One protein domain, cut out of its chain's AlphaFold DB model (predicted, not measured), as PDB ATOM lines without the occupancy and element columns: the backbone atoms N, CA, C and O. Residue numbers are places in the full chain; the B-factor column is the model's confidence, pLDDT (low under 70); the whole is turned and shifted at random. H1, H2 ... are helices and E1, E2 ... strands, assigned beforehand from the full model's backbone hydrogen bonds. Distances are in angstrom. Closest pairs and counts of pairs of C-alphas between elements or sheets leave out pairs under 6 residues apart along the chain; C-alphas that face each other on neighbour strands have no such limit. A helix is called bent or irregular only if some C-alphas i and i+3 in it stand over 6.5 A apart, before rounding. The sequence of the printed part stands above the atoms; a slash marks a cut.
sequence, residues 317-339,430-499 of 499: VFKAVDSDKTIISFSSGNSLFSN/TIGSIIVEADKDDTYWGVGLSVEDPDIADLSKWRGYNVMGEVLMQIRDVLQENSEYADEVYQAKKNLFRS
ATOM      1  N   VAL A 317      -9.097   1.628   4.522       90.56
ATOM      2  CA  VAL A 317      -8.677   1.960   5.888       90.56
ATOM      3  C   VAL A 317      -7.776   3.193   5.859       90.56
ATOM      4  O   VAL A 317      -6.694   3.168   5.280       90.56
ATOM      5  N   PHE A 318      -8.213   4.266   6.510       90.06
ATOM      6  CA  PHE A 318      -7.542   5.568   6.531       90.06
ATOM      7  C   PHE A 318      -7.143   5.953   7.961       90.06
ATOM      8  O   PHE A 318      -7.675   5.418   8.937       90.06
ATOM      9  N   LYS A 319      -6.260   6.944   8.097       91.88
ATOM     10  CA  LYS A 319      -6.088   7.708   9.344       91.88
ATOM     11  C   LYS A 319      -6.893   8.995   9.225       91.88
ATOM     12  O   LYS A 319      -6.887   9.605   8.160       91.88
ATOM     13  N   ALA A 320      -7.583   9.393  10.289       90.56
ATOM     14  CA  ALA A 320      -8.261  10.681  10.320       90.56
ATOM     15  C   ALA A 320      -7.234  11.827  10.291       90.56
ATOM     16  O   ALA A 320      -6.208  11.748  10.961       90.56
ATOM     17  N   VAL A 321      -7.522  12.907   9.560       88.94
ATOM     18  CA  VAL A 321      -6.614  14.070   9.464       88.94
ATOM     19  C   VAL A 321      -6.402  14.729  10.836       88.94
ATOM     20  O   VAL A 321      -5.268  14.982  11.235       88.94
ATOM     21  N   ASP A 322      -7.483  14.925  11.598       82.62
ATOM     22  CA  ASP A 322      -7.471  15.647  12.880       82.62
ATOM     23  C   ASP A 322      -7.273  14.753  14.128       82.62
ATOM     24  O   ASP A 322      -7.398  15.233  15.259       82.62
ATOM     25  N   SER A 323      -7.037  13.438  13.985       83.88
ATOM     26  CA  SER A 323      -6.848  12.553  15.152       83.88
ATOM     27  C   SER A 323      -6.195  11.210  14.827       83.88
ATOM     28  O   SER A 323      -6.407  10.663  13.752       83.88
ATOM     29  N   ASP A 324      -5.546  10.584  15.815       85.88
ATOM     30  CA  ASP A 324      -4.952   9.232  15.724       85.88
ATOM     31  C   ASP A 324      -5.971   8.079  15.532       85.88
ATOM     32  O   ASP A 324      -5.671   6.911  15.792       85.88
ATOM     33  N   LYS A 325      -7.210   8.375  15.121       90.25
ATOM     34  CA  LYS A 325      -8.251   7.378  14.874       90.25
ATOM     35  C   LYS A 325      -8.138   6.807  13.468       90.25
ATOM     36  O   LYS A 325      -8.104   7.538  12.480       90.25
ATOM     37  N   THR A 326      -8.209   5.485  13.382       94.31
ATOM     38  CA  THR A 326      -8.459   4.782  12.126       94.31
ATOM     39  C   THR A 326      -9.912   4.989  11.684       94.31
ATOM     40  O   THR A 326     -10.838   4.865  12.490       94.31
ATOM     41  N   ILE A 327     -10.107   5.286  10.402       94.38
ATOM     42  CA  ILE A 327     -11.399   5.315   9.712       94.38
ATOM     43  C   ILE A 327     -11.470   4.077   8.816       94.38
ATOM     44  O   ILE A 327     -10.504   3.755   8.130       94.38
ATOM     45  N   ILE A 328     -12.605   3.386   8.818       94.31
ATOM     46  CA  ILE A 328     -12.873   2.215   7.980       94.31
ATOM     47  C   ILE A 328     -14.126   2.532   7.168       94.31
ATOM     48  O   ILE A 328     -15.231   2.523   7.721       94.31
ATOM     49  N   SER A 329     -13.960   2.845   5.881       93.25
ATOM     50  CA  SER A 329     -15.095   3.122   5.001       93.25
ATOM     51  C   SER A 329     -15.600   1.858   4.307       93.25
ATOM     52  O   SER A 329     -14.869   0.886   4.090       93.25
ATOM     53  N   PHE A 330     -16.888   1.860   3.980       92.19
ATOM     54  CA  PHE A 330     -17.523   0.838   3.162       92.19
ATOM     55  C   PHE A 330     -18.631   1.454   2.309       92.19
ATOM     56  O   PHE A 330     -19.357   2.324   2.782       92.19
ATOM     57  N   SER A 331     -18.807   0.975   1.079       86.94
ATOM     58  CA  SER A 331     -19.958   1.341   0.252       86.94
ATOM     59  C   SER A 331     -21.144   0.405   0.483       86.94
ATOM     60  O   SER A 331     -21.004  -0.737   0.934       86.94
ATOM     61  N   SER A 332     -22.328   0.877   0.098       70.19
ATOM     62  CA  SER A 332     -23.617   0.179   0.179       70.19
ATOM     63  C   SER A 332     -23.701  -1.118  -0.664       70.19
ATOM     64  O   SER A 332     -24.677  -1.862  -0.547       70.19
ATOM     65  N   GLY A 333     -22.668  -1.440  -1.456       66.62
ATOM     66  CA  GLY A 333     -22.537  -2.658  -2.265       66.62
ATOM     67  C   GLY A 333     -22.160  -3.930  -1.483       66.62
ATOM     68  O   GLY A 333     -22.702  -4.214  -0.417       66.62
ATOM     69  N   ASN A 334     -21.230  -4.726  -2.028       67.19
ATOM     70  CA  ASN A 334     -20.917  -6.096  -1.573       67.19
ATOM     71  C   ASN A 334     -20.152  -6.184  -0.225       67.19
ATOM     72  O   ASN A 334     -19.649  -7.247   0.138       67.19
ATOM     73  N   SER A 335     -20.065  -5.073   0.515       85.25
ATOM     74  CA  SER A 335     -19.457  -5.002   1.843       85.25
ATOM     75  C   SER A 335     -20.287  -5.750   2.875       85.25
ATOM     76  O   SER A 335     -21.494  -5.546   2.994       85.25
ATOM     77  N   LEU A 336     -19.617  -6.529   3.723       88.38
ATOM     78  CA  LEU A 336     -20.247  -7.226   4.845       88.38
ATOM     79  C   LEU A 336     -20.861  -6.276   5.893       88.38
ATOM     80  O   LEU A 336     -21.710  -6.711   6.672       88.38
ATOM     81  N   PHE A 337     -20.508  -4.982   5.894       91.31
ATOM     82  CA  PHE A 337     -21.166  -3.968   6.727       91.31
ATOM     83  C   PHE A 337     -22.485  -3.446   6.137       91.31
ATOM     84  O   PHE A 337     -23.376  -3.095   6.913       91.31
ATOM     85  N   SER A 338     -22.677  -3.516   4.812       91.12
ATOM     86  CA  SER A 338     -23.895  -3.058   4.124       91.12
ATOM     87  C   SER A 338     -25.169  -3.749   4.632       91.12
ATOM     88  O   SER A 338     -25.190  -4.948   4.940       91.12
ATOM     89  N   ASN A 339     -26.275  -2.999   4.671       91.12
ATOM     90  CA  ASN A 339     -27.615  -3.532   4.950       91.12
ATOM     91  C   ASN A 339     -28.144  -4.434   3.816       91.12
ATOM     92  O   ASN A 339     -29.023  -5.266   4.051       91.12
ATOM     93  N   THR A 430     -13.033  -3.876  13.900       95.81
ATOM     94  CA  THR A 430     -13.120  -2.403  13.858       95.81
ATOM     95  C   THR A 430     -13.037  -1.730  15.238       95.81
ATOM     96  O   THR A 430     -13.215  -0.514  15.331       95.81
ATOM     97  N   ILE A 431     -12.829  -2.468  16.337       95.81
ATOM     98  CA  ILE A 431     -12.834  -1.882  17.692       95.81
ATOM     99  C   ILE A 431     -11.769  -0.778  17.811       95.81
ATOM    100  O   ILE A 431     -10.605  -0.976  17.476       95.81
ATOM    101  N   GLY A 432     -12.195   0.398  18.283       93.00
ATOM    102  CA  GLY A 432     -11.376   1.617  18.363       93.00
ATOM    103  C   GLY A 432     -11.380   2.488  17.096       93.00
ATOM    104  O   GLY A 432     -10.993   3.650  17.171       93.00
ATOM    105  N   SER A 433     -11.866   1.967  15.965       95.38
ATOM    106  CA  SER A 433     -11.980   2.698  14.693       95.38
ATOM    107  C   SER A 433     -13.344   3.374  14.532       95.38
ATOM    108  O   SER A 433     -14.337   2.952  15.138       95.38
ATOM    109  N   ILE A 434     -13.403   4.393  13.673       95.44
ATOM    110  CA  ILE A 434     -14.654   4.970  13.167       95.44
ATOM    111  C   ILE A 434     -15.090   4.170  11.937       95.44
ATOM    112  O   ILE A 434     -14.296   3.982  11.018       95.44
ATOM    113  N   ILE A 435     -16.340   3.712  11.908       95.62
ATOM    114  CA  ILE A 435     -16.925   3.017  10.752       95.62
ATOM    115  C   ILE A 435     -17.707   4.043   9.920       95.62
ATOM    116  O   ILE A 435     -18.434   4.852  10.496       95.62
ATOM    117  N   VAL A 436     -17.563   4.026   8.593       94.69
ATOM    118  CA  VAL A 436     -18.144   5.030   7.681       94.69
ATOM    119  C   VAL A 436     -18.916   4.375   6.540       94.69
ATOM    120  O   VAL A 436     -18.322   3.644   5.750       94.69
ATOM    121  N   GLU A 437     -20.213   4.674   6.409       93.75
ATOM    122  CA  GLU A 437     -20.964   4.354   5.186       93.75
ATOM    123  C   GLU A 437     -20.672   5.430   4.125       93.75
ATOM    124  O   GLU A 437     -21.102   6.581   4.214       93.75
ATOM    125  N   ALA A 438     -19.866   5.050   3.139       92.38
ATOM    126  CA  ALA A 438     -19.414   5.875   2.032       92.38
ATOM    127  C   ALA A 438     -20.331   5.663   0.824       92.38
ATOM    128  O   ALA A 438     -20.101   4.806  -0.034       92.38
ATOM    129  N   ASP A 439     -21.402   6.447   0.803       89.81
ATOM    130  CA  ASP A 439     -22.281   6.625  -0.342       89.81
ATOM    131  C   ASP A 439     -22.261   8.116  -0.716       89.81
ATOM    132  O   ASP A 439     -22.351   8.986   0.155       89.81
ATOM    133  N   LYS A 440     -22.091   8.419  -2.005       91.12
ATOM    134  CA  LYS A 440     -22.004   9.797  -2.513       91.12
ATOM    135  C   LYS A 440     -23.372  10.496  -2.544       91.12
ATOM    136  O   LYS A 440     -23.413  11.724  -2.508       91.12
ATOM    137  N   ASP A 441     -24.451   9.712  -2.640       88.94
ATOM    138  CA  ASP A 441     -25.824  10.176  -2.856       88.94
ATOM    139  C   ASP A 441     -26.660  10.135  -1.553       88.94
ATOM    140  O   ASP A 441     -27.700  10.790  -1.475       88.94
ATOM    141  N   ASP A 442     -26.206   9.419  -0.510       88.44
ATOM    142  CA  ASP A 442     -26.842   9.383   0.820       88.44
ATOM    143  C   ASP A 442     -26.067  10.218   1.861       88.44
ATOM    144  O   ASP A 442     -24.969   9.869   2.303       88.44
ATOM    145  N   THR A 443     -26.675  11.330   2.286       92.44
ATOM    146  CA  THR A 443     -26.162  12.230   3.336       92.44
ATOM    147  C   THR A 443     -26.796  12.001   4.714       92.44
ATOM    148  O   THR A 443     -26.489  12.729   5.658       92.44
ATOM    149  N   TYR A 444     -27.683  11.018   4.877       89.62
ATOM    150  CA  TYR A 444     -28.295  10.697   6.167       89.62
ATOM    151  C   TYR A 444     -27.664   9.446   6.779       89.62
ATOM    152  O   TYR A 444     -27.055   9.524   7.846       89.62
ATOM    153  N   TRP A 445     -27.764   8.303   6.099       89.31
ATOM    154  CA  TRP A 445     -27.135   7.059   6.538       89.31
ATOM    155  C   TRP A 445     -25.623   7.087   6.306       89.31
ATOM    156  O   TRP A 445     -24.878   6.659   7.190       89.31
ATOM    157  N   GLY A 446     -25.193   7.676   5.184       92.56
ATOM    158  CA  GLY A 446     -23.791   7.852   4.814       92.56
ATOM    159  C   GLY A 446     -23.204   9.243   5.080       92.56
ATOM    160  O   GLY A 446     -23.835  10.124   5.674       92.56
ATOM    161  N   VAL A 447     -21.955   9.428   4.643       94.50
ATOM    162  CA  VAL A 447     -21.202  10.701   4.713       94.50
ATOM    163  C   VAL A 447     -21.376  11.606   3.489       94.50
ATOM    164  O   VAL A 447     -20.845  12.718   3.482       94.50
ATOM    165  N   GLY A 448     -22.099  11.171   2.452       93.94
ATOM    166  CA  GLY A 448     -22.191  11.903   1.189       93.94
ATOM    167  C   GLY A 448     -20.853  11.999   0.448       93.94
ATOM    168  O   GLY A 448     -20.560  13.059  -0.100       93.94
ATOM    169  N   LEU A 449     -20.023  10.951   0.457       93.44
ATOM    170  CA  LEU A 449     -18.716  10.860  -0.221       93.44
ATOM    171  C   LEU A 449     -18.512   9.430  -0.762       93.44
ATOM    172  O   LEU A 449     -19.064   8.482  -0.201       93.44
ATOM    173  N   SER A 450     -17.737   9.265  -1.839       92.06
ATOM    174  CA  SER A 450     -17.398   7.935  -2.387       92.06
ATOM    175  C   SER A 450     -16.253   7.285  -1.605       92.06
ATOM    176  O   SER A 450     -15.445   7.997  -1.022       92.06
ATOM    177  N   VAL A 451     -16.134   5.951  -1.617       89.88
ATOM    178  CA  VAL A 451     -15.071   5.203  -0.899       89.88
ATOM    179  C   VAL A 451     -13.655   5.658  -1.284       89.88
ATOM    180  O   VAL A 451     -12.739   5.582  -0.469       89.88
ATOM    181  N   GLU A 452     -13.496   6.124  -2.519       89.50
ATOM    182  CA  GLU A 452     -12.257   6.562  -3.159       89.50
ATOM    183  C   GLU A 452     -11.968   8.063  -2.956       89.50
ATOM    184  O   GLU A 452     -10.936   8.560  -3.404       89.50
ATOM    185  N   ASP A 453     -12.887   8.796  -2.321       91.44
ATOM    186  CA  ASP A 453     -12.793  10.239  -2.117       91.44
ATOM    187  C   ASP A 453     -11.765  10.559  -1.011       91.44
ATOM    188  O   ASP A 453     -11.925  10.085   0.122       91.44
ATOM    189  N   PRO A 454     -10.705  11.351  -1.283       90.56
ATOM    190  CA  PRO A 454      -9.675  11.655  -0.287       90.56
ATOM    191  C   PRO A 454     -10.231  12.386   0.943       90.56
ATOM    192  O   PRO A 454      -9.660  12.274   2.030       90.56
ATOM    193  N   ASP A 455     -11.366  13.081   0.811       94.12
ATOM    194  CA  ASP A 455     -11.992  13.806   1.912       94.12
ATOM    195  C   ASP A 455     -12.725  12.882   2.909       94.12
ATOM    196  O   ASP A 455     -13.125  13.336   3.980       94.12
ATOM    197  N   ILE A 456     -12.815  11.563   2.661       93.19
ATOM    198  CA  ILE A 456     -13.258  10.592   3.684       93.19
ATOM    199  C   ILE A 456     -12.363  10.616   4.928       93.19
ATOM    200  O   ILE A 456     -12.868  10.435   6.038       93.19
ATOM    201  N   ALA A 457     -11.061  10.873   4.773       92.75
ATOM    202  CA  ALA A 457     -10.132  10.980   5.900       92.75
ATOM    203  C   ALA A 457     -10.400  12.213   6.794       92.75
ATOM    204  O   ALA A 457      -9.888  12.296   7.914       92.75
ATOM    205  N   ASP A 458     -11.202  13.169   6.321       93.25
ATOM    206  CA  ASP A 458     -11.416  14.473   6.937       93.25
ATOM    207  C   ASP A 458     -12.869  14.631   7.418       93.25
ATOM    208  O   ASP A 458     -13.779  15.001   6.673       93.25
ATOM    209  N   LEU A 459     -13.081  14.386   8.715       91.81
ATOM    210  CA  LEU A 459     -14.389  14.507   9.370       91.81
ATOM    211  C   LEU A 459     -15.003  15.916   9.266       91.81
ATOM    212  O   LEU A 459     -16.202  16.060   9.508       91.81
ATOM    213  N   SER A 460     -14.219  16.955   8.953       92.56
ATOM    214  CA  SER A 460     -14.733  18.321   8.795       92.56
ATOM    215  C   SER A 460     -15.426  18.546   7.445       92.56
ATOM    216  O   SER A 460     -16.269  19.438   7.338       92.56
ATOM    217  N   LYS A 461     -15.117  17.714   6.440       94.19
ATOM    218  CA  LYS A 461     -15.631  17.815   5.064       94.19
ATOM    219  C   LYS A 461     -16.801  16.881   4.759       94.19
ATOM    220  O   LYS A 461     -17.426  17.007   3.705       94.19
ATOM    221  N   TRP A 462     -17.119  15.952   5.661       94.94
ATOM    222  CA  TRP A 462     -18.247  15.036   5.500       94.94
ATOM    223  C   TRP A 462     -19.558  15.813   5.319       94.94
ATOM    224  O   TRP A 462     -19.945  16.635   6.150       94.94
ATOM    225  N   ARG A 463     -20.261  15.533   4.217       95.00
ATOM    226  CA  ARG A 463     -21.506  16.218   3.829       95.00
ATOM    227  C   ARG A 463     -22.749  15.592   4.467       95.00
ATOM    228  O   ARG A 463     -23.828  16.178   4.412       95.00
ATOM    229  N   GLY A 464     -22.595  14.400   5.041       93.94
ATOM    230  CA  GLY A 464     -23.651  13.599   5.643       93.94
ATOM    231  C   GLY A 464     -23.375  13.160   7.079       93.94
ATOM    232  O   GLY A 464     -22.276  13.312   7.607       93.94
ATOM    233  N   TYR A 465     -24.410  12.616   7.719       92.12
ATOM    234  CA  TYR A 465     -24.435  12.343   9.158       92.12
ATOM    235  C   TYR A 465     -23.834  10.991   9.579       92.12
ATOM    236  O   TYR A 465     -23.678  10.774  10.780       92.12
ATOM    237  N   ASN A 466     -23.503  10.091   8.642       94.56
ATOM    238  CA  ASN A 466     -22.969   8.745   8.920       94.56
ATOM    239  C   ASN A 466     -23.814   7.929   9.927       94.56
ATOM    240  O   ASN A 466     -23.284   7.188  10.763       94.56
ATOM    241  N   VAL A 467     -25.143   8.075   9.883       92.75
ATOM    242  CA  VAL A 467     -26.059   7.455  10.856       92.75
ATOM    243  C   VAL A 467     -25.921   5.925  10.874       92.75
ATOM    244  O   VAL A 467     -26.087   5.316  11.929       92.75
ATOM    245  N   MET A 468     -25.543   5.286   9.759       93.31
ATOM    246  CA  MET A 468     -25.277   3.841   9.716       93.31
ATOM    247  C   MET A 468     -23.925   3.453  10.338       93.31
ATOM    248  O   MET A 468     -23.838   2.428  11.019       93.31
ATOM    249  N   GLY A 469     -22.877   4.265  10.172       94.88
ATOM    250  CA  GLY A 469     -21.600   4.056  10.860       94.88
ATOM    251  C   GLY A 469     -21.758   4.087  12.383       94.88
ATOM    252  O   GLY A 469     -21.262   3.203  13.082       94.88
ATOM    253  N   GLU A 470     -22.551   5.034  12.891       94.06
ATOM    254  CA  GLU A 470     -22.925   5.117  14.309       94.06
ATOM    255  C   GLU A 470     -23.746   3.904  14.788       94.06
ATOM    256  O   GLU A 470     -23.475   3.385  15.873       94.06
ATOM    257  N   VAL A 471     -24.685   3.376  13.984       94.50
ATOM    258  CA  VAL A 471     -25.388   2.103  14.285       94.50
ATOM    259  C   VAL A 471     -24.394   0.959  14.464       94.50
ATOM    260  O   VAL A 471     -24.465   0.224  15.450       94.50
ATOM    261  N   LEU A 472     -23.459   0.800  13.525       96.38
ATOM    262  CA  LEU A 472     -22.486  -0.291  13.552       96.38
ATOM    263  C   LEU A 472     -21.547  -0.186  14.755       96.38
ATOM    264  O   LEU A 472     -21.281  -1.198  15.401       96.38
ATOM    265  N   MET A 473     -21.096   1.023  15.100       97.19
ATOM    266  CA  MET A 473     -20.271   1.252  16.288       97.19
ATOM    267  C   MET A 473     -21.039   0.979  17.586       97.19
ATOM    268  O   MET A 473     -20.519   0.282  18.452       97.19
ATOM    269  N   GLN A 474     -22.293   1.423  17.709       96.12
ATOM    270  CA  GLN A 474     -23.120   1.130  18.889       96.12
ATOM    271  C   GLN A 474     -23.400  -0.372  19.042       96.12
ATOM    272  O   GLN A 474     -23.312  -0.905  20.147       96.12
ATOM    273  N   ILE A 475     -23.679  -1.084  17.943       97.06
ATOM    274  CA  ILE A 475     -23.860  -2.543  17.961       97.06
ATOM    275  C   ILE A 475     -22.553  -3.249  18.341       97.06
ATOM    276  O   ILE A 475     -22.569  -4.110  19.215       97.06
ATOM    277  N   ARG A 476     -21.418  -2.869  17.738       97.81
ATOM    278  CA  ARG A 476     -20.081  -3.381  18.088       97.81
ATOM    279  C   ARG A 476     -19.795  -3.212  19.577       97.81
ATOM    280  O   ARG A 476     -19.319  -4.150  20.214       97.81
ATOM    281  N   ASP A 477     -20.082  -2.030  20.113       96.62
ATOM    282  CA  ASP A 477     -19.723  -1.662  21.477       96.62
ATOM    283  C   ASP A 477     -20.632  -2.347  22.511       96.62
ATOM    284  O   ASP A 477     -20.125  -2.852  23.507       96.62
ATOM    285  N   VAL A 478     -21.927  -2.525  22.217       96.69
ATOM    286  CA  VAL A 478     -22.833  -3.373  23.021       96.69
ATOM    287  C   VAL A 478     -22.459  -4.859  22.940       96.69
ATOM    288  O   VAL A 478     -22.537  -5.569  23.941       96.69
ATOM    289  N   LEU A 479     -22.062  -5.364  21.767       97.00
ATOM    290  CA  LEU A 479     -21.716  -6.780  21.607       97.00
ATOM    291  C   LEU A 479     -20.362  -7.130  22.241       97.00
ATOM    292  O   LEU A 479     -20.238  -8.231  22.769       97.00
ATOM    293  N   GLN A 480     -19.366  -6.233  22.247       96.62
ATOM    294  CA  GLN A 480     -18.061  -6.541  22.852       96.62
ATOM    295  C   GLN A 480     -18.079  -6.578  24.392       96.62
ATOM    296  O   GLN A 480     -17.127  -7.072  24.993       96.62
ATOM    297  N   GLU A 481     -19.126  -6.037  25.022       95.88
ATOM    298  CA  GLU A 481     -19.350  -6.108  26.473       95.88
ATOM    299  C   GLU A 481     -20.033  -7.420  26.904       95.88
ATOM    300  O   GLU A 481     -20.045  -7.740  28.093       95.88
ATOM    301  N   ASN A 482     -20.570  -8.211  25.965       95.44
ATOM    302  CA  ASN A 482     -21.137  -9.525  26.268       95.44
ATOM    303  C   ASN A 482     -20.022 -10.563  26.486       95.44
ATOM    304  O   ASN A 482     -19.241 -10.849  25.577       95.44
ATOM    305  N   SER A 483     -19.989 -11.182  27.670       96.19
ATOM    306  CA  SER A 483     -19.009 -12.219  28.027       96.19
ATOM    307  C   SER A 483     -19.059 -13.452  27.117       96.19
ATOM    308  O   SER A 483     -18.034 -14.096  26.926       96.19
ATOM    309  N   GLU A 484     -20.216 -13.738  26.511       96.06
ATOM    310  CA  GLU A 484     -20.420 -14.777  25.485       96.06
ATOM    311  C   GLU A 484     -19.448 -14.647  24.296       96.06
ATOM    312  O   GLU A 484     -19.050 -15.647  23.710       96.06
ATOM    313  N   TYR A 485     -19.034 -13.420  23.955       96.69
ATOM    314  CA  TYR A 485     -18.176 -13.134  22.799       96.69
ATOM    315  C   TYR A 485     -16.747 -12.728  23.191       96.69
ATOM    316  O   TYR A 485     -15.998 -12.229  22.347       96.69
ATOM    317  N   ALA A 486     -16.344 -12.927  24.452       95.62
ATOM    318  CA  ALA A 486     -15.053 -12.464  24.968       95.62
ATOM    319  C   ALA A 486     -13.850 -12.991  24.159       95.62
ATOM    320  O   ALA A 486     -12.937 -12.220  23.847       95.62
ATOM    321  N   ASP A 487     -13.877 -14.263  23.750       96.12
ATOM    322  CA  ASP A 487     -12.815 -14.868  22.938       96.12
ATOM    323  C   ASP A 487     -12.787 -14.321  21.504       96.12
ATOM    324  O   ASP A 487     -11.715 -13.991  20.990       96.12
ATOM    325  N   GLU A 488     -13.947 -14.130  20.866       95.88
ATOM    326  CA  GLU A 488     -14.031 -13.491  19.543       95.88
ATOM    327  C   GLU A 488     -13.464 -12.069  19.578       95.88
ATOM    328  O   GLU A 488     -12.674 -11.688  18.713       95.88
ATOM    329  N   VAL A 489     -13.822 -11.297  20.608       96.88
ATOM    330  CA  VAL A 489     -13.322  -9.938  20.855       96.88
ATOM    331  C   VAL A 489     -11.809  -9.943  21.090       96.88
ATOM    332  O   VAL A 489     -11.106  -9.073  20.572       96.88
ATOM    333  N   TYR A 490     -11.285 -10.916  21.839       96.50
ATOM    334  CA  TYR A 490      -9.853 -11.058  22.105       96.50
ATOM    335  C   TYR A 490      -9.057 -11.394  20.833       96.50
ATOM    336  O   TYR A 490      -8.041 -10.746  20.560       96.50
ATOM    337  N   GLN A 491      -9.526 -12.336  20.008       95.44
ATOM    338  CA  GLN A 491      -8.867 -12.650  18.734       95.44
ATOM    339  C   GLN A 491      -9.024 -11.511  17.712       95.44
ATOM    340  O   GLN A 491      -8.076 -11.203  16.988       95.44
ATOM    341  N   ALA A 492     -10.165 -10.817  17.685       94.75
ATOM    342  CA  ALA A 492     -10.372  -9.666  16.808       94.75
ATOM    343  C   ALA A 492      -9.461  -8.484  17.180       94.75
ATOM    344  O   ALA A 492      -8.901  -7.847  16.292       94.75
ATOM    345  N   LYS A 493      -9.224  -8.242  18.480       95.31
ATOM    346  CA  LYS A 493      -8.297  -7.207  18.980       95.31
ATOM    347  C   LYS A 493      -6.828  -7.459  18.611       95.31
ATOM    348  O   LYS A 493      -6.063  -6.501  18.511       95.31
ATOM    349  N   LYS A 494      -6.427  -8.708  18.340       94.12
ATOM    350  CA  LYS A 494      -5.112  -9.018  17.737       94.12
ATOM    351  C   LYS A 494      -5.059  -8.684  16.244       94.12
ATOM    352  O   LYS A 494      -4.016  -8.274  15.750       94.12
ATOM    353  N   ASN A 495      -6.186  -8.840  15.550       92.19
ATOM    354  CA  ASN A 495      -6.305  -8.799  14.092       92.19
ATOM    355  C   ASN A 495      -7.072  -7.565  13.576       92.19
ATOM    356  O   ASN A 495      -7.695  -7.634  12.511       92.19
ATOM    357  N   LEU A 496      -7.068  -6.455  14.327       92.00
ATOM    358  CA  LEU A 496      -7.751  -5.209  13.953       92.00
ATOM    359  C   LEU A 496      -7.346  -4.744  12.549       92.00
ATOM    360  O   LEU A 496      -6.195  -4.912  12.142       92.00
ATOM    361  N   PHE A 497      -8.274  -4.107  11.835       84.62
ATOM    362  CA  PHE A 497      -7.929  -3.362  10.625       84.62
ATOM    363  C   PHE A 497      -6.984  -2.205  10.974       84.62
ATOM    364  O   PHE A 497      -7.154  -1.541  11.998       84.62
ATOM    365  N   ARG A 498      -5.962  -1.989  10.142       77.62
ATOM    366  CA  ARG A 498      -4.947  -0.944  10.313       77.62
ATOM    367  C   ARG A 498      -4.597  -0.336   8.959       77.62
ATOM    368  O   ARG A 498      -4.564  -1.053   7.965       77.62
ATOM    369  N   SER A 499      -4.340   0.967   8.989       61.34
ATOM    370  CA  SER A 499      -3.798   1.822   7.923       61.34
ATOM    371  C   SER A 499      -2.272   1.911   7.997       61.34
ATOM    372  O   SER A 499      -1.800   2.334   9.088       61.34
TER     373      SER A 499
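AT A GLANCE: This is residues 317 to 339 and 430 to 499 of the 499 residues of the protein "NADAR domain-containing protein" of Dictyocaulus viviparus (UniProt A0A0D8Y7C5). A small three-stranded sheet has the long helix H2 beside its E3 edge; H2 runs on past the sheet to a corner where H3 turns back, with residues 482 to 487 sticking out. Short H1 and the loop of residues 438 to 453 lie on the side of the sheet away from H3. The 93 printed residues hold E1, E2, E3, H1, H2 and H3 in that order, a mixed class with under half of the residues in named elements. The sheet, order E1 E2 E3, is mixed; the whole is compact, radius of gyration of the C-alphas 13.4 A, spans 38 by 27 by 21 A.

HOW THE PARTS SIT: Start at E1, residues 317 to 319, an antiparallel hairpin with E2, residues 326 to 330; N 318 and O 327 are 2.9 A apart. E3, residues 434 to 437, is parallel to E2, with N 328 and O 434 at 2.8 A. H1, residues 454 to 457, only grazes the sheet. H2, residues 467 to 480, is on the sheet at a height of 7.9 A, over none of its strands; the closest C-alphas of E3 and H2 are Ile 435 and Gly 469, 4.8 A. H3, residues 483 to 494, only just touches H2, only at the corner, closest C-alphas Gln 480 and Val 489 at 6.2 A. Every O i to N i+4 pair is within hydrogen-bond range in H2, 6 of 8 in H3; H1 is too short for one.

IN THESE COORDINATES: Find C-alpha 317 at (-8.677, 1.960, 5.888), where E1 begins. H2 runs 20.1 A from C-alpha 467 at (-26.059, 7.455, 10.856). Irregular H3, C-alphas 484 and 487 being 8.0 A apart, spans 17.6 A to C-alpha 494 at (-5.112, -9.018, 17.737).

THE WHOLE: Residues 340 to 429 are not printed; C-alphas 339 and 430 are 17.1 A apart. The link E3 to H1 is long. Residues 333, 334 and 499 are under pLDDT 70.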